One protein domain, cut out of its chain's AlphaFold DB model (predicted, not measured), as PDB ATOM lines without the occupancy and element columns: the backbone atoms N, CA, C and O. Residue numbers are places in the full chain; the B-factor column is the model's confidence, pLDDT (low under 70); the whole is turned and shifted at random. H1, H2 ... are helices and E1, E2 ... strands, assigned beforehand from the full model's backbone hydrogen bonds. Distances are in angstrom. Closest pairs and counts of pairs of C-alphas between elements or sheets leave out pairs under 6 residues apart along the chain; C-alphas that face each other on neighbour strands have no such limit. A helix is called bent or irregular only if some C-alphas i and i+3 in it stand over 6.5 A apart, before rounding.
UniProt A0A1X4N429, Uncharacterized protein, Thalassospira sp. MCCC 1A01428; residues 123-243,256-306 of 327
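This is residues 123 to 243 and 256 to 306 of the 327 residues of an uncharacterized protein of Thalassospira sp. MCCC 1A01428 (UniProt A0A1X4N429). H3 runs through the core, between a small three-stranded sheet on one side and a cluster of crossed helices round H5 on the other. H1 lies next to H3 on the same face of the sheet, H5 crosses H3, H4, H6 and H7 pack on H5, and H8 extends from the end of H3 where H1 and H7 also end. The printed part has 172 residues, with eight named helices and three named strands in the order H1 E1 H2 E2 E3 H3 H4 H5 H6 H7 H8; the sheet, E1 E3 E2, is mixed. The class is mostly helix. The whole is compact, with a radius of gyration of the C-alphas of 15.8 A, and rounded, with spans of 42 by 39 by 32 A.

H1 takes residues 123 to 136, 20.1 A long, and begins at C-alpha 123 at (-5.375, -30.404, -2.249). E1 follows with residues 141 to 145, 12.7 A, and the four residues 154 to 157 are H2. E2 is residues 170 to 173, and E3 is residues 178 to 182, 13.5 A. H3, residues 189 to 204, is 24.4 A long and begins at C-alpha 189 at (-14.669, -22.943, 2.680); it is irregular, with C-alphas 200 and 203 7.2 A apart. H4 is residues 207 to 216, 14.3 A, and H5, the longest helix, residues 225 to 242, 25.9 A. H6 is residues 258 to 265, H7 residues 269 to 280, 16.3 A, and H8 residues 282 to 293, 17.1 A, ending at C-alpha 293 at (-28.212, -19.268, -26.814).

E1 and E3 are parallel at 21 degrees, with N 143 and O 179 within hydrogen-bond range at 2.8 A. E3 and E2 are antiparallel at 167 degrees and form a hairpin, with N 171 and O 180 at 2.9 A. H1 and H3 are on the same face of this sheet, an arrangement of two layers, one of strands and one of helices. H1 lies over E1 at a height over the sheet of 9.5 A. H3 lies over E3 and E2 at a height of 8.5 A and runs along the strands, at 13 degrees to E2 on the local plane. H1 and H3 touch at a shallow tilt of 20 degrees, the same way, closest at the C-alphas of Ala 133 and Met 197, 6.1 A. H5 is the hub, touching H3, H4, H6 and H7. It touches H3 at a steep tilt of 52 degrees, opposite ways, with the C-alphas of Tyr 194 and Ala 234 closest at 4.8 A. H6 touches H5 at Ala 258 and Asn 235, whose C-alphas, the closest, are 7.6 A apart. H7 touches H4, closest at the C-alphas of Val 271 and Leu 213, 6.4 A. H8 touches H3 with its residues 283 to 287 alone, closest at the C-alphas of Leu 283 and Ile 201, 6.2 A. H2 is not on the sheet and is close to H5 but not clearly touching. In H1, H4, H5, H6, H7 and H8 every O i to N i+4 pair is within hydrogen-bond range; in H3 9 of 12 are, and H2 is too short for such a pair.

The farthest C-alphas, those of Asn 256 and Gly 295, are 47.1 A apart. Residues 244 to 255 are cut out, and C-alphas 243 and 256 are 14.3 A apart across the cut. Of the links that are printed whole, H2 to E2 is long. The mean pLDDT of the printed part is 83.0; residue 243 and residues 256 to 268 and 294 to 306 are under 70.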
ATOM      1  N   GLY A 123      -4.956 -29.859  -0.954       84.31
ATOM      2  CA  GLY A 123      -5.375 -30.404  -2.249       84.31
ATOM      3  C   GLY A 123      -6.694 -31.190  -2.231       84.31
ATOM      4  O   GLY A 123      -7.506 -31.052  -3.147       84.31
ATOM      5  N   ASP A 124      -6.970 -31.961  -1.173       84.62
ATOM      6  CA  ASP A 124      -8.265 -32.643  -1.001       84.62
ATOM      7  C   ASP A 124      -9.428 -31.660  -0.849       84.62
ATOM      8  O   ASP A 124     -10.478 -31.831  -1.478       84.62
ATOM      9  N   LEU A 125      -9.230 -30.607  -0.052       88.75
ATOM     10  CA  LEU A 125     -10.212 -29.546   0.114       88.75
ATOM     11  C   LEU A 125     -10.420 -28.820  -1.215       88.75
ATOM     12  O   LEU A 125     -11.553 -28.740  -1.674       88.75
ATOM     13  N   ARG A 126      -9.350 -28.380  -1.890       88.75
ATOM     14  CA  ARG A 126      -9.427 -27.704  -3.198       88.75
ATOM     15  C   ARG A 126     -10.203 -28.530  -4.224       88.75
ATOM     16  O   ARG A 126     -11.147 -28.021  -4.829       88.75
ATOM     17  N   ARG A 127      -9.890 -29.826  -4.359       85.00
ATOM     18  CA  ARG A 127     -10.640 -30.753  -5.227       85.00
ATOM     19  C   ARG A 127     -12.119 -30.810  -4.858       85.00
ATOM     20  O   ARG A 127     -12.971 -30.754  -5.747       85.00
ATOM     21  N   LYS A 128     -12.432 -30.905  -3.563       89.56
ATOM     22  CA  LYS A 128     -13.814 -30.908  -3.072       89.56
ATOM     23  C   LYS A 128     -14.542 -29.613  -3.445       89.56
ATOM     24  O   LYS A 128     -15.641 -29.680  -3.988       89.56
ATOM     25  N   LEU A 129     -13.932 -28.455  -3.200       92.38
ATOM     26  CA  LEU A 129     -14.506 -27.140  -3.500       92.38
ATOM     27  C   LEU A 129     -14.797 -26.975  -4.997       92.38
ATOM     28  O   LEU A 129     -15.914 -26.620  -5.375       92.38
ATOM     29  N   ILE A 130     -13.837 -27.330  -5.859       88.25
ATOM     30  CA  ILE A 130     -14.031 -27.275  -7.313       88.25
ATOM     31  C   ILE A 130     -15.130 -28.250  -7.753       88.25
ATOM     32  O   ILE A 130     -15.941 -27.912  -8.617       88.25
ATOM     33  N   SER A 131     -15.206 -29.441  -7.150       87.44
ATOM     34  CA  SER A 131     -16.260 -30.420  -7.437       87.44
ATOM     35  C   SER A 131     -17.656 -29.896  -7.079       87.44
ATOM     36  O   SER A 131     -18.579 -30.040  -7.884       87.44
ATOM     37  N   ILE A 132     -17.809 -29.237  -5.924       93.31
ATOM     38  CA  ILE A 132     -19.076 -28.610  -5.519       93.31
ATOM     39  C   ILE A 132     -19.481 -27.535  -6.528       93.31
ATOM     40  O   ILE A 132     -20.603 -27.580  -7.035       93.31
ATOM     41  N   ALA A 133     -18.569 -26.611  -6.846       92.81
ATOM     42  CA  ALA A 133     -18.842 -25.520  -7.776       92.81
ATOM     43  C   ALA A 133     -19.244 -26.027  -9.157       92.81
ATOM     44  O   ALA A 133     -20.300 -25.681  -9.683       92.81
ATOM     45  N   THR A 134     -18.456 -26.961  -9.677       87.38
ATOM     46  CA  THR A 134     -18.709 -27.647 -10.938       87.38
ATOM     47  C   THR A 134     -20.088 -28.303 -10.986       87.38
ATOM     48  O   THR A 134     -20.754 -28.259 -12.020       87.38
ATOM     49  N   ARG A 135     -20.504 -28.960  -9.895       91.31
ATOM     50  CA  ARG A 135     -21.802 -29.637  -9.826       91.31
ATOM     51  C   ARG A 135     -22.948 -28.634  -9.867       91.31
ATOM     52  O   ARG A 135     -23.894 -28.851 -10.610       91.31
ATOM     53  N   ILE A 136     -22.882 -27.578  -9.056       94.88
ATOM     54  CA  ILE A 136     -23.989 -26.620  -8.918       94.88
ATOM     55  C   ILE A 136     -24.103 -25.748 -10.163       94.88
ATOM     56  O   ILE A 136     -25.198 -25.593 -10.706       94.88
ATOM     57  N   ASN A 137     -22.980 -25.194 -10.621       92.62
ATOM     58  CA  ASN A 137     -22.939 -24.355 -11.801       92.62
ATOM     59  C   ASN A 137     -21.603 -24.492 -12.556       92.62
ATOM     60  O   ASN A 137     -20.637 -23.792 -12.252       92.62
ATOM     61  N   PRO A 138     -21.541 -25.342 -13.597       86.69
ATOM     62  CA  PRO A 138     -20.306 -25.577 -14.337       86.69
ATOM     63  C   PRO A 138     -19.867 -24.387 -15.203       86.69
ATOM     64  O   PRO A 138     -18.788 -24.457 -15.786       86.69
ATOM     65  N   THR A 139     -20.677 -23.325 -15.339       84.69
ATOM     66  CA  THR A 139     -20.267 -22.113 -16.073       84.69
ATOM     67  C   THR A 139     -19.400 -21.188 -15.230       84.69
ATOM     68  O   THR A 139     -18.777 -20.286 -15.790       84.69
ATOM     69  N   VAL A 140     -19.407 -21.346 -13.903       87.19
ATOM     70  CA  VAL A 140     -18.728 -20.429 -12.985       87.19
ATOM     71  C   VAL A 140     -17.242 -20.699 -12.968       87.19
ATOM     72  O   VAL A 140     -16.788 -21.840 -12.883       87.19
ATOM     73  N   GLU A 141     -16.476 -19.620 -13.003       84.94
ATOM     74  CA  GLU A 141     -15.062 -19.685 -12.701       84.94
ATOM     75  C   GLU A 141     -14.845 -19.568 -11.191       84.94
ATOM     76  O   GLU A 141     -15.085 -18.515 -10.605       84.94
ATOM     77  N   LEU A 142     -14.431 -20.666 -10.550       88.38
ATOM     78  CA  LEU A 142     -14.101 -20.684  -9.126       88.38
ATOM     79  C   LEU A 142     -12.619 -20.361  -8.925       88.38
ATOM     80  O   LEU A 142     -11.757 -21.074  -9.434       88.38
ATOM     81  N   HIS A 143     -12.336 -19.324  -8.144       87.88
ATOM     82  CA  HIS A 143     -10.995 -18.954  -7.698       87.88
ATOM     83  C   HIS A 143     -10.844 -19.313  -6.228       87.88
ATOM     84  O   HIS A 143     -11.656 -18.910  -5.398       87.88
ATOM     85  N   LEU A 144      -9.799 -20.068  -5.899       89.31
ATOM     86  CA  LEU A 144      -9.476 -20.443  -4.526       89.31
ATOM     87  C   LEU A 144      -8.224 -19.691  -4.089       89.31
ATOM     88  O   LEU A 144      -7.117 -20.026  -4.515       89.31
ATOM     89  N   VAL A 145      -8.407 -18.686  -3.239       87.75
ATOM     90  CA  VAL A 145      -7.336 -17.791  -2.783       87.75
ATOM     91  C   VAL A 145      -6.994 -18.061  -1.324       87.75
ATOM     92  O   VAL A 145      -7.814 -18.572  -0.566       87.75
ATOM     93  N   ARG A 146      -5.767 -17.737  -0.905       88.12
ATOM     94  CA  ARG A 146      -5.328 -17.948   0.487       88.12
ATOM     95  C   ARG A 146      -6.114 -17.081   1.472       88.12
ATOM     96  O   ARG A 146      -6.574 -17.579   2.492       88.12
ATOM     97  N   GLU A 147      -6.295 -15.814   1.122       88.94
ATOM     98  CA  GLU A 147      -7.099 -14.838   1.851       88.94
ATOM     99  C   GLU A 147      -7.875 -13.995   0.839       88.94
ATOM    100  O   GLU A 147      -7.387 -13.734  -0.262       88.94
ATOM    101  N   LEU A 148      -9.069 -13.548   1.220       89.75
ATOM    102  CA  LEU A 148      -9.896 -12.660   0.413       89.75
ATOM    103  C   LEU A 148     -10.307 -11.465   1.264       89.75
ATOM    104  O   LEU A 148     -10.776 -11.630   2.386       89.75
ATOM    105  N   TYR A 149     -10.145 -10.265   0.719       89.56
ATOM    106  CA  TYR A 149     -10.532  -9.021   1.372       89.56
ATOM    107  C   TYR A 149     -11.462  -8.239   0.456       89.56
ATOM    108  O   TYR A 149     -11.228  -8.166  -0.751       89.56
ATOM    109  N   ALA A 150     -12.482  -7.626   1.042       88.12
ATOM    110  CA  ALA A 150     -13.441  -6.788   0.342       88.12
ATOM    111  C   ALA A 150     -13.697  -5.497   1.128       88.12
ATOM    112  O   ALA A 150     -13.399  -5.406   2.317       88.12
ATOM    113  N   GLU A 151     -14.225  -4.492   0.434       87.62
ATOM    114  CA  GLU A 151     -14.589  -3.181   0.974       87.62
ATOM    115  C   GLU A 151     -15.785  -2.617   0.198       87.62
ATOM    116  O   GLU A 151     -16.074  -3.033  -0.927       87.62
ATOM    117  N   GLY A 152     -16.478  -1.647   0.791       88.12
ATOM    118  CA  GLY A 152     -17.569  -0.920   0.148       88.12
ATOM    119  C   GLY A 152     -18.982  -1.397   0.516       88.12
ATOM    120  O   GLY A 152     -19.162  -2.254   1.382       88.12
ATOM    121  N   PRO A 153     -20.018  -0.808  -0.116       85.94
ATOM    122  CA  PRO A 153     -21.415  -0.953   0.311       85.94
ATOM    123  C   PRO A 153     -21.971  -2.377   0.248       85.94
ATOM    124  O   PRO A 153     -22.883  -2.701   1.001       85.94
ATOM    125  N   ALA A 154     -21.427  -3.227  -0.630       83.75
ATOM    126  CA  ALA A 154     -21.876  -4.610  -0.772       83.75
ATOM    127  C   ALA A 154     -21.719  -5.414   0.531       83.75
ATOM    128  O   ALA A 154     -22.560  -6.259   0.810       83.75
ATOM    129  N   LEU A 155     -20.727  -5.084   1.368       87.12
ATOM    130  CA  LEU A 155     -20.514  -5.741   2.661       87.12
ATOM    131  C   LEU A 155     -21.709  -5.603   3.609       87.12
ATOM    132  O   LEU A 155     -22.021  -6.531   4.352       87.12
ATOM    133  N   LEU A 156     -22.402  -4.460   3.573       86.19
ATOM    134  CA  LEU A 156     -23.574  -4.231   4.420       86.19
ATOM    135  C   LEU A 156     -24.734  -5.154   4.027       86.19
ATOM    136  O   LEU A 156     -25.490  -5.582   4.890       86.19
ATOM    137  N   ASN A 157     -24.856  -5.494   2.740       84.06
ATOM    138  CA  ASN A 157     -25.917  -6.381   2.257       84.06
ATOM    139  C   ASN A 157     -25.744  -7.814   2.778       84.06
ATOM    140  O   ASN A 157     -26.745  -8.479   3.053       84.06
ATOM    141  N   SER A 158     -24.492  -8.248   2.950       77.50
ATOM    142  CA  SER A 158     -24.100  -9.561   3.476       77.50
ATOM    143  C   SER A 158     -24.025  -9.597   5.015       77.50
ATOM    144  O   SER A 158     -23.566 -10.580   5.595       77.50
ATOM    145  N   GLY A 159     -24.461  -8.532   5.706       82.00
ATOM    146  CA  GLY A 159     -24.535  -8.476   7.171       82.00
ATOM    147  C   GLY A 159     -23.294  -7.957   7.895       82.00
ATOM    148  O   GLY A 159     -23.217  -8.077   9.120       82.00
ATOM    149  N   ALA A 160     -22.325  -7.363   7.190       85.75
ATOM    150  CA  ALA A 160     -21.201  -6.699   7.845       85.75
ATOM    151  C   ALA A 160     -21.636  -5.399   8.543       85.75
ATOM    152  O   ALA A 160     -22.521  -4.680   8.085       85.75
ATOM    153  N   SER A 161     -20.952  -5.042   9.632       86.25
ATOM    154  CA  SER A 161     -21.234  -3.822  10.402       86.25
ATOM    155  C   SER A 161     -20.656  -2.539   9.792       86.25
ATOM    156  O   SER A 161     -20.911  -1.450  10.301       86.25
ATOM    157  N   SER A 162     -19.821  -2.647   8.755       87.62
ATOM    158  CA  SER A 162     -19.128  -1.514   8.139       87.62
ATOM    159  C   SER A 162     -18.778  -1.785   6.679       87.62
ATOM    160  O   SER A 162     -18.655  -2.935   6.272       87.62
ATOM    161  N   THR A 163     -18.526  -0.716   5.925       87.69
ATOM    162  CA  THR A 163     -17.970  -0.774   4.561       87.69
ATOM    163  C   THR A 163     -16.440  -0.780   4.532       87.69
ATOM    164  O   THR A 163     -15.852  -0.760   3.451       87.69
ATOM    165  N   ASP A 164     -15.796  -0.734   5.700       86.38
ATOM    166  CA  ASP A 164     -14.343  -0.791   5.835       86.38
ATOM    167  C   ASP A 164     -13.793  -2.095   5.252       86.38
ATOM    168  O   ASP A 164     -14.446  -3.140   5.287       86.38
ATOM    169  N   ARG A 165     -12.551  -2.031   4.770       84.81
ATOM    170  CA  ARG A 165     -11.827  -3.200   4.293       84.81
ATOM    171  C   ARG A 165     -11.739  -4.268   5.379       84.81
ATOM    172  O   ARG A 165     -11.203  -4.025   6.463       84.81
ATOM    173  N   MET A 166     -12.227  -5.461   5.063       86.88
ATOM    174  CA  MET A 166     -12.194  -6.616   5.953       86.88
ATOM    175  C   MET A 166     -11.986  -7.911   5.175       86.88
ATOM    176  O   MET A 166     -12.213  -7.977   3.969       86.88
ATOM    177  N   GLU A 167     -11.525  -8.941   5.877       89.50
ATOM    178  CA  GLU A 167     -11.427 -10.282   5.312       89.50
ATOM    179  C   GLU A 167     -12.832 -10.882   5.170       89.50
ATOM    180  O   GLU A 167     -13.637 -10.797   6.100       89.50
ATOM    181  N   VAL A 168     -13.117 -11.491   4.022       91.50
ATOM    182  CA  VAL A 168     -14.406 -12.118   3.713       91.50
ATOM    183  C   VAL A 168     -14.210 -13.570   3.297       91.50
ATOM    184  O   VAL A 168     -13.145 -13.962   2.817       91.50
ATOM    185  N   ALA A 169     -15.247 -14.380   3.495       93.62
ATOM    186  CA  ALA A 169     -15.194 -15.799   3.177       93.62
ATOM    187  C   ALA A 169     -15.204 -16.037   1.661       93.62
ATOM    188  O   ALA A 169     -14.395 -16.809   1.145       93.62
ATOM    189  N   GLY A 170     -16.087 -15.344   0.944       94.94
ATOM    190  CA  GLY A 170     -16.272 -15.492  -0.491       94.94
ATOM    191  C   GLY A 170     -16.842 -14.231  -1.131       94.94
ATOM    192  O   GLY A 170     -17.204 -13.275  -0.446       94.94
ATOM    193  N   MET A 171     -16.825 -14.213  -2.462       94.19
ATOM    194  CA  MET A 171     -17.482 -13.191  -3.268       94.19
ATOM    195  C   MET A 171     -17.813 -13.736  -4.656       94.19
ATOM    196  O   MET A 171     -16.917 -14.147  -5.402       94.19
ATOM    197  N   HIS A 172     -19.081 -13.659  -5.042       93.12
ATOM    198  CA  HIS A 172     -19.532 -13.863  -6.410       93.12
ATOM    199  C   HIS A 172     -19.645 -12.526  -7.149       93.12
ATOM    200  O   HIS A 172     -20.280 -11.583  -6.682       93.12
ATOM    201  N   VAL A 173     -19.055 -12.452  -8.344       87.69
ATOM    202  CA  VAL A 173     -19.126 -11.286  -9.228       87.69
ATOM    203  C   VAL A 173     -19.920 -11.664 -10.484       87.69
ATOM    204  O   VAL A 173     -19.348 -12.241 -11.418       87.69
ATOM    205  N   PRO A 174     -21.223 -11.317 -10.559       85.19
ATOM    206  CA  PRO A 174     -22.105 -11.754 -11.644       85.19
ATOM    207  C   PRO A 174     -21.619 -11.358 -13.039       85.19
ATOM    208  O   PRO A 174     -21.748 -12.134 -13.981       85.19
ATOM    209  N   TYR A 175     -21.018 -10.170 -13.174       79.69
ATOM    210  CA  TYR A 175     -20.535  -9.657 -14.460       79.69
ATOM    211  C   TYR A 175     -19.468 -10.559 -15.099       79.69
ATOM    212  O   TYR A 175     -19.474 -10.753 -16.312       79.69
ATOM    213  N   TYR A 176     -18.587 -11.146 -14.286       76.25
ATOM    214  CA  TYR A 176     -17.550 -12.073 -14.749       76.25
ATOM    215  C   TYR A 176     -17.972 -13.543 -14.641       76.25
ATOM    216  O   TYR A 176     -17.209 -14.422 -15.031       76.25
ATOM    217  N   ASN A 177     -19.165 -13.820 -14.100       84.94
ATOM    218  CA  ASN A 177     -19.611 -15.155 -13.709       84.94
ATOM    219  C   ASN A 177     -18.523 -15.928 -12.933       84.94
ATOM    220  O   ASN A 177     -18.208 -17.084 -13.229       84.94
ATOM    221  N   MET A 178     -17.921 -15.245 -11.962       88.19
ATOM    222  CA  MET A 178     -16.750 -15.703 -11.221       88.19
ATOM    223  C   MET A 178     -17.055 -15.679  -9.729       88.19
ATOM    224  O   MET A 178     -17.653 -14.724  -9.239       88.19
ATOM    225  N   SER A 179     -16.627 -16.707  -9.011       93.94
ATOM    226  CA  SER A 179     -16.698 -16.758  -7.553       93.94
ATOM    227  C   SER A 179     -15.302 -16.931  -6.994       93.94
ATOM    228  O   SER A 179     -14.580 -17.831  -7.410       93.94
ATOM    229  N   THR A 180     -14.926 -16.091  -6.040       92.56
ATOM    230  CA  THR A 180     -13.663 -16.215  -5.311       92.56
ATOM    231  C   THR A 180     -13.960 -16.686  -3.898       92.56
ATOM    232  O   THR A 180     -14.840 -16.130  -3.252       92.56
ATOM    233  N   VAL A 181     -13.251 -17.707  -3.420       94.94
ATOM    234  CA  VAL A 181     -13.411 -18.265  -2.073       94.94
ATOM    235  C   VAL A 181     -12.068 -18.282  -1.360       94.94
ATOM    236  O   VAL A 181     -11.062 -18.749  -1.900       94.94
ATOM    237  N   SER A 182     -12.074 -17.769  -0.134       93.12
ATOM    238  CA  SER A 182     -10.946 -17.780   0.786       93.12
ATOM    239  C   SER A 182     -10.740 -19.173   1.378       93.12
ATOM    240  O   SER A 182     -11.679 -19.821   1.840       93.12
ATOM    241  N   LEU A 183      -9.486 -19.620   1.412       91.56
ATOM    242  CA  LEU A 183      -9.043 -20.824   2.120       91.56
ATOM    243  C   LEU A 183      -8.569 -20.518   3.550       91.56
ATOM    244  O   LEU A 183      -8.019 -21.387   4.228       91.56
ATOM    245  N   SER A 184      -8.768 -19.285   4.017       88.81
ATOM    246  CA  SER A 184      -8.452 -18.879   5.382       88.81
ATOM    247  C   SER A 184      -9.189 -19.744   6.404       88.81
ATOM    248  O   SER A 184     -10.393 -19.982   6.309       88.81
ATOM    249  N   LYS A 185      -8.470 -20.158   7.453       85.69
ATOM    250  CA  LYS A 185      -8.998 -21.002   8.541       85.69
ATOM    251  C   LYS A 185     -10.079 -20.315   9.389       85.69
ATOM    252  O   LYS A 185     -10.644 -20.954  10.272       85.69
ATOM    253  N   LYS A 186     -10.336 -19.021   9.167       86.62
ATOM    254  CA  LYS A 186     -11.396 -18.257   9.843       86.62
ATOM    255  C   LYS A 186     -12.797 -18.633   9.362       86.62
ATOM    256  O   LYS A 186     -13.760 -18.381  10.080       86.62
ATOM    257  N   PHE A 187     -12.905 -19.212   8.170       91.88
ATOM    258  CA  PHE A 187     -14.172 -19.540   7.523       91.88
ATOM    259  C   PHE A 187     -14.283 -21.049   7.287       91.88
ATOM    260  O   PHE A 187     -13.295 -21.772   7.404       91.88
ATOM    261  N   ASP A 188     -15.486 -21.529   6.958       92.69
ATOM    262  CA  ASP A 188     -15.691 -22.875   6.407       92.69
ATOM    263  C   ASP A 188     -15.762 -22.756   4.873       92.69
ATOM    264  O   ASP A 188     -16.795 -22.329   4.342       92.69
ATOM    265  N   PRO A 189     -14.693 -23.119   4.129       93.06
ATOM    266  CA  PRO A 189     -14.669 -22.943   2.680       93.06
ATOM    267  C   PRO A 189     -15.713 -23.797   1.957       93.06
ATOM    268  O   PRO A 189     -16.137 -23.445   0.859       93.06
ATOM    269  N   VAL A 190     -16.148 -24.917   2.552       94.44
ATOM    270  CA  VAL A 190     -17.186 -25.772   1.958       94.44
ATOM    271  C   VAL A 190     -18.530 -25.060   2.007       94.44
ATOM    272  O   VAL A 190     -19.202 -24.971   0.980       94.44
ATOM    273  N   ASP A 191     -18.897 -24.535   3.176       95.12
ATOM    274  CA  ASP A 191     -20.111 -23.733   3.347       95.12
ATOM    275  C   ASP A 191     -20.094 -22.510   2.418       95.12
ATOM    276  O   ASP A 191     -21.046 -22.263   1.677       95.12
ATOM    277  N   THR A 192     -18.946 -21.834   2.349       96.25
ATOM    278  CA  THR A 192     -18.756 -20.656   1.497       96.25
ATOM    279  C   THR A 192     -18.917 -20.981   0.015       96.25
ATOM    280  O   THR A 192     -19.612 -20.261  -0.692       96.25
ATOM    281  N   VAL A 193     -18.347 -22.082  -0.492       96.88
ATOM    282  CA  VAL A 193     -18.572 -22.462  -1.897       96.88
ATOM    283  C   VAL A 193     -20.052 -22.714  -2.161       96.88
ATOM    284  O   VAL A 193     -20.553 -22.267  -3.188       96.88
ATOM    285  N   TYR A 194     -20.785 -23.390  -1.271       97.88
ATOM    286  CA  TYR A 194     -22.226 -23.556  -1.477       97.88
ATOM    287  C   TYR A 194     -22.961 -22.211  -1.532       97.88
ATOM    288  O   TYR A 194     -23.825 -22.038  -2.392       97.88
ATOM    289  N   HIS A 195     -22.594 -21.278  -0.655       97.75
ATOM    290  CA  HIS A 195     -23.139 -19.925  -0.616       97.75
ATOM    291  C   HIS A 195     -22.870 -19.169  -1.930       97.75
ATOM    292  O   HIS A 195     -23.806 -18.761  -2.612       97.75
ATOM    293  N   GLU A 196     -21.614 -19.079  -2.375       97.38
ATOM    294  CA  GLU A 196     -21.272 -18.356  -3.609       97.38
ATOM    295  C   GLU A 196     -21.852 -19.012  -4.867       97.38
ATOM    296  O   GLU A 196     -22.222 -18.341  -5.835       97.38
ATOM    297  N   MET A 197     -21.955 -20.343  -4.877       97.44
ATOM    298  CA  MET A 197     -22.577 -21.059  -5.986       97.44
ATOM    299  C   MET A 197     -24.082 -20.839  -6.048       97.44
ATOM    300  O   MET A 197     -24.633 -20.868  -7.151       97.44
ATOM    301  N   TRP A 198     -24.745 -20.584  -4.917       97.75
ATOM    302  CA  TRP A 198     -26.140 -20.156  -4.926       97.75
ATOM    303  C   TRP A 198     -26.300 -18.835  -5.677       97.75
ATOM    304  O   TRP A 198     -27.090 -18.770  -6.618       97.75
ATOM    305  N   HIS A 199     -25.498 -17.821  -5.340       96.38
ATOM    306  CA  HIS A 199     -25.542 -16.528  -6.031       96.38
ATOM    307  C   HIS A 199     -25.363 -16.664  -7.546       96.38
ATOM    308  O   HIS A 199     -26.056 -16.012  -8.329       96.38
ATOM    309  N   SER A 200     -24.523 -17.605  -7.979       95.62
ATOM    310  CA  SER A 200     -24.288 -17.848  -9.403       95.62
ATOM    311  C   SER A 200     -25.498 -18.362 -10.196       95.62
ATOM    312  O   SER A 200     -25.527 -18.241 -11.420       95.62
ATOM    313  N   ILE A 201     -26.496 -18.958  -9.535       95.88
ATOM    314  CA  ILE A 201     -27.684 -19.535 -10.189       95.88
ATOM    315  C   ILE A 201     -28.944 -18.687  -9.989       95.88
ATOM    316  O   ILE A 201     -29.963 -18.942 -10.637       95.88
ATOM    317  N   GLU A 202     -28.896 -17.645  -9.156       94.44
ATOM    318  CA  GLU A 202     -30.020 -16.724  -8.961       94.44
ATOM    319  C   GLU A 202     -30.575 -16.125 -10.270       94.44
ATOM    320  O   GLU A 202     -31.806 -16.070 -10.420       94.44
ATOM    321  N   PRO A 203     -29.742 -15.758 -11.272       92.75
ATOM    322  CA  PRO A 203     -30.233 -15.196 -12.531       92.75
ATOM    323  C   PRO A 203     -31.209 -16.103 -13.301       92.75
ATOM    324  O   PRO A 203     -32.100 -15.602 -13.991       92.75
ATOM    325  N   VAL A 204     -31.094 -17.431 -13.165       93.12
ATOM    326  CA  VAL A 204     -31.933 -18.417 -13.885       93.12
ATOM    327  C   VAL A 204     -33.125 -18.932 -13.086       93.12
ATOM    328  O   VAL A 204     -33.897 -19.760 -13.586       93.12
ATOM    329  N   LEU A 205     -33.321 -18.428 -11.869       94.69
ATOM    330  CA  LEU A 205     -34.550 -18.672 -11.128       94.69
ATOM    331  C   LEU A 205     -35.731 -18.057 -11.881       94.69
ATOM    332  O   LEU A 205     -35.697 -16.899 -12.302       94.69
ATOM    333  N   THR A 206     -36.811 -18.812 -12.013       94.94
ATOM    334  CA  THR A 206     -38.086 -18.312 -12.531       94.94
ATOM    335  C   THR A 206     -38.704 -17.320 -11.546       94.94
ATOM    336  O   THR A 206     -38.471 -17.391 -10.340       94.94
ATOM    337  N   HIS A 207     -39.586 -16.439 -12.026       95.00
ATOM    338  CA  HIS A 207     -40.334 -15.520 -11.153       95.00
ATOM    339  C   HIS A 207     -41.060 -16.258 -10.011       95.00
ATOM    340  O   HIS A 207     -41.084 -15.823  -8.863       95.00
ATOM    341  N   ARG A 208     -41.585 -17.441 -10.336       93.56
ATOM    342  CA  ARG A 208     -42.258 -18.369  -9.429       93.56
ATOM    343  C   ARG A 208     -41.334 -18.953  -8.353       93.56
ATOM    344  O   ARG A 208     -41.799 -19.168  -7.239       93.56
ATOM    345  N   GLU A 209     -40.087 -19.271  -8.686       94.69
ATOM    346  CA  GLU A 209     -39.086 -19.755  -7.724       94.69
ATOM    347  C   GLU A 209     -38.609 -18.599  -6.831       94.69
ATOM    348  O   GLU A 209     -38.647 -18.730  -5.610       94.69
ATOM    349  N   ARG A 210     -38.300 -17.431  -7.414       94.75
ATOM    350  CA  ARG A 210     -37.902 -16.223  -6.663       94.75
ATOM    351  C   ARG A 210     -38.959 -15.788  -5.649       94.75
ATOM    352  O   ARG A 210     -38.623 -15.493  -4.509       94.75
ATOM    353  N   ALA A 211     -40.237 -15.783  -6.035       92.38
ATOM    354  CA  ALA A 211     -41.330 -15.421  -5.132       92.38
ATOM    355  C   ALA A 211     -41.448 -16.385  -3.938       92.38
ATOM    356  O   ALA A 211     -41.663 -15.946  -2.811       92.38
ATOM    357  N   ALA A 212     -41.268 -17.691  -4.170       90.31
ATOM    358  CA  ALA A 212     -41.289 -18.686  -3.100       90.31
ATOM    359  C   ALA A 212     -40.110 -18.501  -2.130       90.31
ATOM    360  O   ALA A 212     -40.308 -18.550  -0.920       90.31
ATOM    361  N   LEU A 213     -38.909 -18.237  -2.655       92.19
ATOM    362  CA  LEU A 213     -37.709 -17.993  -1.849       92.19
ATOM    363  C   LEU A 213     -37.831 -16.707  -1.032       92.19
ATOM    364  O   LEU A 213     -37.623 -16.739   0.175       92.19
ATOM    365  N   ARG A 214     -38.278 -15.605  -1.646       92.25
ATOM    366  CA  ARG A 214     -38.505 -14.330  -0.949       92.25
ATOM    367  C   ARG A 214     -39.531 -14.450   0.178       92.25
ATOM    368  O   ARG A 214     -39.384 -13.801   1.204       92.25
ATOM    369  N   SER A 215     -40.562 -15.276  -0.008       89.38
ATOM    370  CA  SER A 215     -41.553 -15.541   1.038       89.38
ATOM    371  C   SER A 215     -40.995 -16.386   2.185       89.38
ATOM    372  O   SER A 215     -41.440 -16.214   3.315       89.38
ATOM    373  N   ALA A 216     -40.079 -17.316   1.906       87.19
ATOM    374  CA  ALA A 216     -39.499 -18.206   2.914       87.19
ATOM    375  C   ALA A 216     -38.320 -17.566   3.668       87.19
ATOM    376  O   ALA A 216     -38.116 -17.843   4.848       87.19
ATOM    377  N   PHE A 217     -37.569 -16.695   2.994       91.31
ATOM    378  CA  PHE A 217     -36.375 -16.030   3.510       91.31
ATOM    379  C   PHE A 217     -36.476 -14.510   3.306       91.31
ATOM    380  O   PHE A 217     -35.702 -13.942   2.537       91.31
ATOM    381  N   PRO A 218     -37.440 -13.824   3.945       87.88
ATOM    382  CA  PRO A 218     -37.566 -12.377   3.809       87.88
ATOM    383  C   PRO A 218     -36.309 -11.678   4.342       87.88
ATOM    384  O   PRO A 218     -35.768 -12.080   5.371       87.88
ATOM    385  N   GLY A 219     -35.854 -10.624   3.660       86.38
ATOM    386  CA  GLY A 219     -34.765  -9.778   4.158       86.38
ATOM    387  C   GLY A 219     -35.127  -9.114   5.489       86.38
ATOM    388  O   GLY A 219     -36.306  -8.972   5.821       86.38
ATOM    389  N   ASP A 220     -34.118  -8.716   6.253       86.44
ATOM    390  CA  ASP A 220     -34.278  -7.968   7.502       86.44
ATOM    391  C   ASP A 220     -33.312  -6.772   7.559       86.44
ATOM    392  O   ASP A 220     -32.786  -6.336   6.537       86.44
ATOM    393  N   HIS A 221     -33.137  -6.184   8.745       84.19
ATOM    394  CA  HIS A 221     -32.260  -5.029   8.952       84.19
ATOM    395  C   HIS A 221     -30.764  -5.379   8.891       84.19
ATOM    396  O   HIS A 221     -29.944  -4.465   8.878       84.19
ATOM    397  N   VAL A 222     -30.417  -6.668   8.895       84.62
ATOM    398  CA  VAL A 222     -29.035  -7.155   8.857       84.62
ATOM    399  C   VAL A 222     -28.675  -7.610   7.451       84.62
ATOM    400  O   VAL A 222     -27.580  -7.326   6.989       84.62
ATOM    401  N   MET A 223     -29.572  -8.324   6.768       84.75
ATOM    402  CA  MET A 223     -29.222  -9.045   5.548       84.75
ATOM    403  C   MET A 223     -30.361  -9.046   4.522       84.75
ATOM    404  O   MET A 223     -31.547  -9.142   4.862       84.75
ATOM    405  N   THR A 224     -29.999  -8.980   3.240       89.38
ATOM    406  CA  THR A 224     -30.964  -9.046   2.132       89.38
ATOM    407  C   THR A 224     -31.594 -10.437   2.009       89.38
ATOM    408  O   THR A 224     -31.131 -11.423   2.587       89.38
ATOM    409  N   HIS A 225     -32.691 -10.547   1.252       91.75
ATOM    410  CA  HIS A 225     -33.332 -11.849   1.043       91.75
ATOM    411  C   HIS A 225     -32.462 -12.813   0.220       91.75
ATOM    412  O   HIS A 225     -32.505 -14.019   0.458       91.75
ATOM    413  N   GLU A 226     -31.676 -12.295  -0.726       93.12
ATOM    414  CA  GLU A 226     -30.727 -13.057  -1.543       93.12
ATOM    415  C   GLU A 226     -29.676 -13.736  -0.657       93.12
ATOM    416  O   GLU A 226     -29.544 -14.959  -0.661       93.12
ATOM    417  N   GLU A 227     -29.024 -12.956   0.199       92.31
ATOM    418  CA  GLU A 227     -27.987 -13.404   1.134       92.31
ATOM    419  C   GLU A 227     -28.541 -14.402   2.164       92.31
ATOM    420  O   GLU A 227     -27.986 -15.482   2.384       92.31
ATOM    421  N   ARG A 228     -29.734 -14.132   2.715       92.25
ATOM    422  CA  ARG A 228     -30.432 -15.090   3.591       92.25
ATOM    423  C   ARG A 228     -30.729 -16.413   2.898       92.25
ATOM    424  O   ARG A 228     -30.654 -17.469   3.530       92.25
ATOM    425  N   THR A 229     -31.089 -16.364   1.620       94.81
ATOM    426  CA  THR A 229     -31.363 -17.564   0.831       94.81
ATOM    427  C   THR A 229     -30.076 -18.346   0.564       94.81
ATOM    428  O   THR A 229     -30.080 -19.567   0.721       94.81
ATOM    429  N   ALA A 230     -28.973 -17.663   0.246       95.94
ATOM    430  CA  ALA A 230     -27.660 -18.276   0.054       95.94
ATOM    431  C   ALA A 230     -27.157 -18.968   1.331       95.94
ATOM    432  O   ALA A 230     -26.776 -20.139   1.289       95.94
ATOM    433  N   VAL A 231     -27.268 -18.309   2.492       93.69
ATOM    434  CA  VAL A 231     -26.977 -18.906   3.810       93.69
ATOM    435  C   VAL A 231     -27.859 -20.129   4.076       93.69
ATOM    436  O   VAL A 231     -27.378 -21.162   4.548       93.69
ATOM    437  N   ALA A 232     -29.159 -20.051   3.780       93.31
ATOM    438  CA  ALA A 232     -30.068 -21.177   3.979       93.31
ATOM    439  C   ALA A 232     -29.720 -22.369   3.074       93.31
ATOM    440  O   ALA A 232     -29.749 -23.516   3.530       93.31
ATOM    441  N   PHE A 233     -29.366 -22.109   1.813       95.81
ATOM    442  CA  PHE A 233     -28.935 -23.139   0.876       95.81
ATOM    443  C   PHE A 233     -27.622 -23.791   1.317       95.81
ATOM    444  O   PHE A 233     -27.556 -25.020   1.349       95.81
ATOM    445  N   ALA A 234     -26.619 -23.004   1.712       94.88
ATOM    446  CA  ALA A 234     -25.323 -23.507   2.163       94.88
ATOM    447  C   ALA A 234     -25.448 -24.427   3.385       94.88
ATOM    448  O   ALA A 234     -24.995 -25.575   3.358       94.88
ATOM    449  N   ASN A 235     -26.207 -23.992   4.394       91.94
ATOM    450  CA  ASN A 235     -26.508 -24.801   5.573       91.94
ATOM    451  C   ASN A 235     -27.223 -26.113   5.217       91.94
ATOM    452  O   ASN A 235     -26.857 -27.189   5.702       91.94
ATOM    453  N   TRP A 236     -28.248 -26.039   4.363       93.06
ATOM    454  CA  TRP A 236     -28.998 -27.213   3.923       93.06
ATOM    455  C   TRP A 236     -28.116 -28.187   3.118       93.06
ATOM    456  O   TRP A 236     -28.154 -29.397   3.357       93.06
ATOM    457  N   ALA A 237     -27.283 -27.678   2.208       94.00
ATOM    458  CA  ALA A 237     -26.412 -28.473   1.350       94.00
ATOM    459  C   ALA A 237     -25.300 -29.165   2.150       94.00
ATOM    460  O   ALA A 237     -25.071 -30.366   1.983       94.00
ATOM    461  N   THR A 238     -24.674 -28.443   3.082       89.62
ATOM    462  CA  THR A 238     -23.667 -28.984   4.002       89.62
ATOM    463  C   THR A 238     -24.259 -30.077   4.895       89.62
ATOM    464  O   THR A 238     -23.650 -31.136   5.069       89.62
ATOM    465  N   ALA A 239     -25.472 -29.881   5.423       86.31
ATOM    466  CA  ALA A 239     -26.168 -30.907   6.200       86.31
ATOM    467  C   ALA A 239     -26.471 -32.159   5.358       86.31
ATOM    468  O   ALA A 239     -26.248 -33.284   5.809       86.31
ATOM    469  N   LYS A 240     -26.922 -31.971   4.113       84.50
ATOM    470  CA  LYS A 240     -27.221 -33.062   3.182       84.50
ATOM    471  C   LYS A 240     -25.983 -33.876   2.803       84.50
ATOM    472  O   LYS A 240     -26.068 -35.097   2.730       84.50
ATOM    473  N   GLU A 241     -24.839 -33.227   2.600       82.00
ATOM    474  CA  GLU A 241     -23.575 -33.894   2.261       82.00
ATOM    475  C   GLU A 241     -22.955 -34.654   3.448       82.00
ATOM    476  O   GLU A 241     -22.245 -35.635   3.242       82.00
ATOM    477  N   ARG A 242     -23.258 -34.258   4.693       76.38
ATOM    478  CA  ARG A 242     -22.847 -34.984   5.911       76.38
ATOM    479  C   ARG A 242     -23.752 -36.182   6.242       76.38
ATOM    480  O   ARG A 242     -23.314 -37.097   6.934       76.38
ATOM    481  N   ALA A 243     -24.980 -36.217   5.719       60.38
ATOM    482  CA  ALA A 243     -25.965 -37.271   5.973       60.38
ATOM    483  C   ALA A 243     -25.895 -38.587   5.139       60.38
ATOM    484  O   ALA A 243     -26.642 -39.502   5.486       60.38
ATOM    485  N   ASN A 256     -29.644 -29.238  16.557       44.72
ATOM    486  CA  ASN A 256     -30.957 -28.647  16.253       44.72
ATOM    487  C   ASN A 256     -31.110 -27.215  16.786       44.72
ATOM    488  O   ASN A 256     -31.776 -26.980  17.788       44.72
ATOM    489  N   ALA A 257     -30.552 -26.266  16.037       44.56
ATOM    490  CA  ALA A 257     -31.142 -24.936  15.886       44.56
ATOM    491  C   ALA A 257     -31.366 -24.666  14.391       44.56
ATOM    492  O   ALA A 257     -32.507 -24.536  13.970       44.56
ATOM    493  N   ALA A 258     -30.321 -24.786  13.561       41.75
ATOM    494  CA  ALA A 258     -30.413 -24.582  12.112       41.75
ATOM    495  C   ALA A 258     -31.338 -25.588  11.397       41.75
ATOM    496  O   ALA A 258     -32.186 -25.174  10.624       41.75
ATOM    497  N   ALA A 259     -31.253 -26.895  11.682       41.44
ATOM    498  CA  ALA A 259     -32.104 -27.914  11.047       41.44
ATOM    499  C   ALA A 259     -33.577 -27.867  11.512       41.44
ATOM    500  O   ALA A 259     -34.490 -28.151  10.734       41.44
ATOM    501  N   ALA A 260     -33.816 -27.465  12.766       42.78
ATOM    502  CA  ALA A 260     -35.154 -27.232  13.306       42.78
ATOM    503  C   ALA A 260     -35.774 -25.944  12.734       42.78
ATOM    504  O   ALA A 260     -36.946 -25.953  12.371       42.78
ATOM    505  N   GLN A 261     -34.965 -24.892  12.569       46.09
ATOM    506  CA  GLN A 261     -35.339 -23.627  11.938       46.09
ATOM    507  C   GLN A 261     -35.576 -23.798  10.433       46.09
ATOM    508  O   GLN A 261     -36.543 -23.269   9.913       46.09
ATOM    509  N   ILE A 262     -34.778 -24.624   9.753       46.84
ATOM    510  CA  ILE A 262     -35.012 -25.136   8.394       46.84
ATOM    511  C   ILE A 262     -36.402 -25.790   8.359       46.84
ATOM    512  O   ILE A 262     -37.302 -25.265   7.711       46.84
ATOM    513  N   LYS A 263     -36.664 -26.856   9.127       46.47
ATOM    514  CA  LYS A 263     -37.976 -27.537   9.119       46.47
ATOM    515  C   LYS A 263     -39.168 -26.637   9.485       46.47
ATOM    516  O   LYS A 263     -40.255 -26.877   8.969       46.47
ATOM    517  N   SER A 264     -38.985 -25.634  10.349       48.69
ATOM    518  CA  SER A 264     -40.039 -24.678  10.718       48.69
ATOM    519  C   SER A 264     -40.196 -23.510   9.733       48.69
ATOM    520  O   SER A 264     -41.276 -22.936   9.668       48.69
ATOM    521  N   LEU A 265     -39.152 -23.157   8.967       46.16
ATOM    522  CA  LEU A 265     -39.179 -22.151   7.892       46.16
ATOM    523  C   LEU A 265     -39.659 -22.736   6.554       46.16
ATOM    524  O   LEU A 265     -40.217 -22.008   5.735       46.16
ATOM    525  N   PHE A 266     -39.491 -24.045   6.315       52.81
ATOM    526  CA  PHE A 266     -39.903 -24.728   5.078       52.81
ATOM    527  C   PHE A 266     -41.412 -24.999   5.008       52.81
ATOM    528  O   PHE A 266     -41.856 -26.122   4.766       52.81
ATOM    529  N   GLY A 267     -42.214 -23.936   5.098       46.38
ATOM    530  CA  GLY A 267     -43.652 -23.909   4.800       46.38
ATOM    531  C   GLY A 267     -44.037 -24.268   3.351       46.38
ATOM    532  O   GLY A 267     -45.090 -23.856   2.874       46.38
ATOM    533  N   GLY A 268     -43.232 -25.046   2.622       58.50
ATOM    534  CA  GLY A 268     -43.624 -25.609   1.337       58.50
ATOM    535  C   GLY A 268     -42.585 -26.556   0.740       58.50
ATOM    536  O   GLY A 268     -41.438 -26.167   0.525       58.50
ATOM    537  N   ARG A 269     -43.041 -27.749   0.314       70.25
ATOM    538  CA  ARG A 269     -42.314 -28.723  -0.544       70.25
ATOM    539  C   ARG A 269     -41.600 -28.081  -1.747       70.25
ATOM    540  O   ARG A 269     -40.705 -28.664  -2.345       70.25
ATOM    541  N   ARG A 270     -42.024 -26.875  -2.122       82.12
ATOM    542  CA  ARG A 270     -41.520 -26.097  -3.247       82.12
ATOM    543  C   ARG A 270     -40.135 -25.493  -3.021       82.12
ATOM    544  O   ARG A 270     -39.354 -25.503  -3.960       82.12
ATOM    545  N   VAL A 271     -39.820 -24.967  -1.835       88.38
ATOM    546  CA  VAL A 271     -38.494 -24.362  -1.583       88.38
ATOM    547  C   VAL A 271     -37.432 -25.452  -1.477       88.38
ATOM    548  O   VAL A 271     -36.372 -25.348  -2.085       88.38
ATOM    549  N   GLU A 272     -37.765 -26.550  -0.798       87.75
ATOM    550  CA  GLU A 272     -36.920 -27.741  -0.748       87.75
ATOM    551  C   GLU A 272     -36.631 -28.281  -2.158       87.75
ATOM    552  O   GLU A 272     -35.477 -28.538  -2.483       87.75
ATOM    553  N   ALA A 273     -37.636 -28.354  -3.040       91.88
ATOM    554  CA  ALA A 273     -37.417 -28.733  -4.435       91.88
ATOM    555  C   ALA A 273     -36.426 -27.801  -5.159       91.88
ATOM    556  O   ALA A 273     -35.567 -28.282  -5.890       91.88
ATOM    557  N   ILE A 274     -36.478 -26.483  -4.922       94.62
ATOM    558  CA  ILE A 274     -35.511 -25.539  -5.510       94.62
ATOM    559  C   ILE A 274     -34.090 -25.849  -5.025       94.62
ATOM    560  O   ILE A 274     -33.174 -25.924  -5.841       94.62
ATOM    561  N   PHE A 275     -33.900 -26.071  -3.722       95.62
ATOM    562  CA  PHE A 275     -32.589 -26.411  -3.157       95.62
ATOM    563  C   PHE A 275     -32.076 -27.764  -3.667       95.62
ATOM    564  O   PHE A 275     -30.900 -27.898  -4.003       95.62
ATOM    565  N   HIS A 276     -32.957 -28.757  -3.802       94.50
ATOM    566  CA  HIS A 276     -32.630 -30.030  -4.441       94.50
ATOM    567  C   HIS A 276     -32.146 -29.840  -5.880       94.50
ATOM    568  O   HIS A 276     -31.088 -30.367  -6.224       94.50
ATOM    569  N   ASN A 277     -32.869 -29.058  -6.681       95.12
ATOM    570  CA  ASN A 277     -32.530 -28.799  -8.078       95.12
ATOM    571  C   ASN A 277     -31.216 -28.012  -8.206       95.12
ATOM    572  O   ASN A 277     -30.397 -28.318  -9.070       95.12
ATOM    573  N   ALA A 278     -30.975 -27.034  -7.325       95.94
ATOM    574  CA  ALA A 278     -29.707 -26.310  -7.238       95.94
ATOM    575  C   ALA A 278     -28.535 -27.260  -6.948       95.94
ATOM    576  O   ALA A 278     -27.551 -27.295  -7.681       95.94
ATOM    577  N   PHE A 279     -28.661 -28.086  -5.909       95.06
ATOM    578  CA  PHE A 279     -27.614 -29.017  -5.482       95.06
ATOM    579  C   PHE A 279     -27.336 -30.130  -6.488       95.06
ATOM    580  O   PHE A 279     -26.198 -30.576  -6.613       95.06
ATOM    581  N   ALA A 280     -28.368 -30.577  -7.205       92.88
ATOM    582  CA  ALA A 280     -28.240 -31.540  -8.290       92.88
ATOM    583  C   ALA A 280     -27.626 -30.935  -9.568       92.88
ATOM    584  O   ALA A 280     -27.264 -31.691 -10.465       92.88
ATOM    585  N   GLY A 281     -27.492 -29.605  -9.651       93.75
ATOM    586  CA  GLY A 281     -26.946 -28.907 -10.816       93.75
ATOM    587  C   GLY A 281     -27.970 -28.562 -11.898       93.75
ATOM    588  O   GLY A 281     -27.611 -27.979 -12.918       93.75
ATOM    589  N   GLU A 282     -29.258 -28.853 -11.694       94.44
ATOM    590  CA  GLU A 282     -30.308 -28.596 -12.690       94.44
ATOM    591  C   GLU A 282     -30.468 -27.101 -12.996       94.44
ATOM    592  O   GLU A 282     -30.792 -26.715 -14.120       94.44
ATOM    593  N   LEU A 283     -30.232 -26.236 -12.002       94.06
ATOM    594  CA  LEU A 283     -30.224 -24.787 -12.213       94.06
ATOM    595  C   LEU A 283     -28.961 -24.338 -12.965       94.06
ATOM    596  O   LEU A 283     -29.069 -23.535 -13.892       94.06
ATOM    597  N   GLY A 284     -27.799 -24.933 -12.686       90.31
ATOM    598  CA  GLY A 284     -26.590 -24.753 -13.497       90.31
ATOM    599  C   GLY A 284     -26.786 -25.164 -14.960       90.31
ATOM    600  O   GLY A 284     -26.348 -24.468 -15.872       90.31
ATOM    601  N   GLU A 285     -27.540 -26.230 -15.237       90.12
ATOM    602  CA  GLU A 285     -27.897 -26.602 -16.613       90.12
ATOM    603  C   GLU A 285     -28.746 -25.543 -17.331       90.12
ATOM    604  O   GLU A 285     -28.644 -25.382 -18.554       90.12
ATOM    605  N   ARG A 286     -29.581 -24.792 -16.602       91.38
ATOM    606  CA  ARG A 286     -30.305 -23.646 -17.175       91.38
ATOM    607  C   ARG A 286     -29.330 -22.527 -17.547       91.38
ATOM    608  O   ARG A 286     -29.485 -21.965 -18.633       91.38
ATOM    609  N   MET A 287     -28.308 -22.268 -16.722       87.69
ATOM    610  CA  MET A 287     -27.221 -21.329 -17.050       87.69
ATOM    611  C   MET A 287     -26.502 -21.758 -18.331       87.69
ATOM    612  O   MET A 287     -26.436 -20.982 -19.283       87.69
ATOM    613  N   VAL A 288     -26.071 -23.022 -18.415       85.06
ATOM    614  CA  VAL A 288     -25.424 -23.621 -19.602       85.06
ATOM    615  C   VAL A 288     -26.247 -23.366 -20.871       85.06
ATOM    616  O   VAL A 288     -25.729 -22.900 -21.889       85.06
ATOM    617  N   LYS A 289     -27.555 -23.655 -20.819       85.69
ATOM    618  CA  LYS A 289     -28.480 -23.449 -21.944       85.69
ATOM    619  C   LYS A 289     -28.631 -21.966 -22.303       85.69
ATOM    620  O   LYS A 289     -28.727 -21.650 -23.486       85.69
ATOM    621  N   GLY A 290     -28.653 -21.076 -21.312       80.81
ATOM    622  CA  GLY A 290     -28.693 -19.625 -21.509       80.81
ATOM    623  C   GLY A 290     -27.449 -19.098 -22.229       80.81
ATOM    624  O   GLY A 290     -27.579 -18.438 -23.258       80.81
ATOM    625  N   PHE A 291     -26.255 -19.470 -21.758       75.25
ATOM    626  CA  PHE A 291     -24.980 -19.063 -22.363       75.25
ATOM    627  C   PHE A 291     -24.839 -19.520 -23.817       75.25
ATOM    628  O   PHE A 291     -24.445 -18.730 -24.677       75.25
ATOM    629  N   ARG A 292     -25.230 -20.763 -24.122       77.38
ATOM    630  CA  ARG A 292     -25.201 -21.290 -25.498       77.38
ATOM    631  C   ARG A 292     -26.105 -20.508 -26.452       77.38
ATOM    632  O   ARG A 292     -25.727 -20.274 -27.594       77.38
ATOM    633  N   LYS A 293     -27.283 -20.068 -25.995       76.44
ATOM    634  CA  LYS A 293     -28.212 -19.268 -26.814       76.44
ATOM    635  C   LYS A 293     -27.673 -17.877 -27.154       76.44
ATOM    636  O   LYS A 293     -28.052 -17.329 -28.180       76.44
ATOM    637  N   LEU A 294     -26.798 -17.323 -26.317       68.94
ATOM    638  CA  LEU A 294     -26.180 -16.008 -26.514       68.94
ATOM    639  C   LEU A 294     -24.915 -16.056 -27.391       68.94
ATOM    640  O   LEU A 294     -24.196 -15.066 -27.481       68.94
ATOM    641  N   GLY A 295     -24.618 -17.195 -28.028       57.50
ATOM    642  CA  GLY A 295     -23.415 -17.354 -28.850       57.50
ATOM    643  C   GLY A 295     -22.121 -17.459 -28.035       57.50
ATOM    644  O   GLY A 295     -21.034 -17.295 -28.591       57.50
ATOM    645  N   GLY A 296     -22.213 -17.734 -26.727       55.94
ATOM    646  CA  GLY A 296     -21.048 -18.022 -25.898       55.94
ATOM    647  C   GLY A 296     -20.319 -19.254 -26.433       55.94
ATOM    648  O   GLY A 296     -20.908 -20.331 -26.507       55.94
ATOM    649  N   ARG A 297     -19.052 -19.089 -26.839       45.00
ATOM    650  CA  ARG A 297     -18.203 -20.191 -27.320       45.00
ATOM    651  C   ARG A 297     -18.144 -21.302 -26.267       45.00
ATOM    652  O   ARG A 297     -17.990 -21.021 -25.080       45.00
ATOM    653  N   ASP A 298     -18.156 -22.554 -26.722       47.03
ATOM    654  CA  ASP A 298     -18.077 -23.789 -25.918       47.03
ATOM    655  C   ASP A 298     -16.814 -23.923 -25.032       47.03
ATOM    656  O   ASP A 298     -16.629 -24.932 -24.357       47.03
ATOM    657  N   HIS A 299     -15.942 -22.910 -24.969       43.81
ATOM    658  CA  HIS A 299     -14.736 -22.910 -24.135       43.81
ATOM    659  C   HIS A 299     -15.019 -23.005 -22.623       43.81
ATOM    660  O   HIS A 299     -14.113 -23.340 -21.865       43.81
ATOM    661  N   PHE A 300     -16.258 -22.756 -22.182       42.66
ATOM    662  CA  PHE A 300     -16.636 -22.751 -20.763       42.66
ATOM    663  C   PHE A 300     -17.549 -23.917 -20.319       42.66
ATOM    664  O   PHE A 300     -17.941 -23.948 -19.158       42.66
ATOM    665  N   LEU A 301     -17.893 -24.896 -21.175       43.81
ATOM    666  CA  LEU A 301     -18.897 -25.937 -20.858       43.81
ATOM    667  C   LEU A 301     -18.685 -27.269 -21.623       43.81
ATOM    668  O   LEU A 301     -18.717 -27.241 -22.847       43.81
ATOM    669  N   PRO A 302     -18.788 -28.479 -21.019       48.75
ATOM    670  CA  PRO A 302     -18.168 -29.032 -19.811       48.75
ATOM    671  C   PRO A 302     -17.479 -30.407 -20.076       48.75
ATOM    672  O   PRO A 302     -18.091 -31.329 -20.614       48.75
ATOM    673  N   VAL A 303     -16.263 -30.640 -19.562       39.41
ATOM    674  CA  VAL A 303     -15.758 -32.023 -19.297       39.41
ATOM    675  C   VAL A 303     -16.260 -32.536 -17.932       39.41
ATOM    676  O   VAL A 303     -16.205 -33.721 -17.605       39.41
ATOM    677  N   ALA A 304     -16.823 -31.641 -17.131       39.22
ATOM    678  CA  ALA A 304     -16.960 -31.820 -15.699       39.22
ATOM    679  C   ALA A 304     -18.213 -32.619 -15.267       39.22
ATOM    680  O   ALA A 304     -18.204 -33.275 -14.225       39.22
ATOM    681  N   ALA A 305     -19.241 -32.703 -16.124       36.19
ATOM    682  CA  ALA A 305     -20.435 -33.525 -15.884       36.19
ATOM    683  C   ALA A 305     -20.144 -35.045 -15.830       36.19
ATOM    684  O   ALA A 305     -20.936 -35.808 -15.283       36.19
ATOM    685  N   LYS A 306     -18.993 -35.505 -16.351       36.16
ATOM    686  CA  LYS A 306     -18.543 -36.904 -16.202       36.16
ATOM    687  C   LYS A 306     -17.750 -37.168 -14.917       36.16
ATOM    688  O   LYS A 306     -17.628 -38.327 -14.537       36.16
TER     689      LYS A 306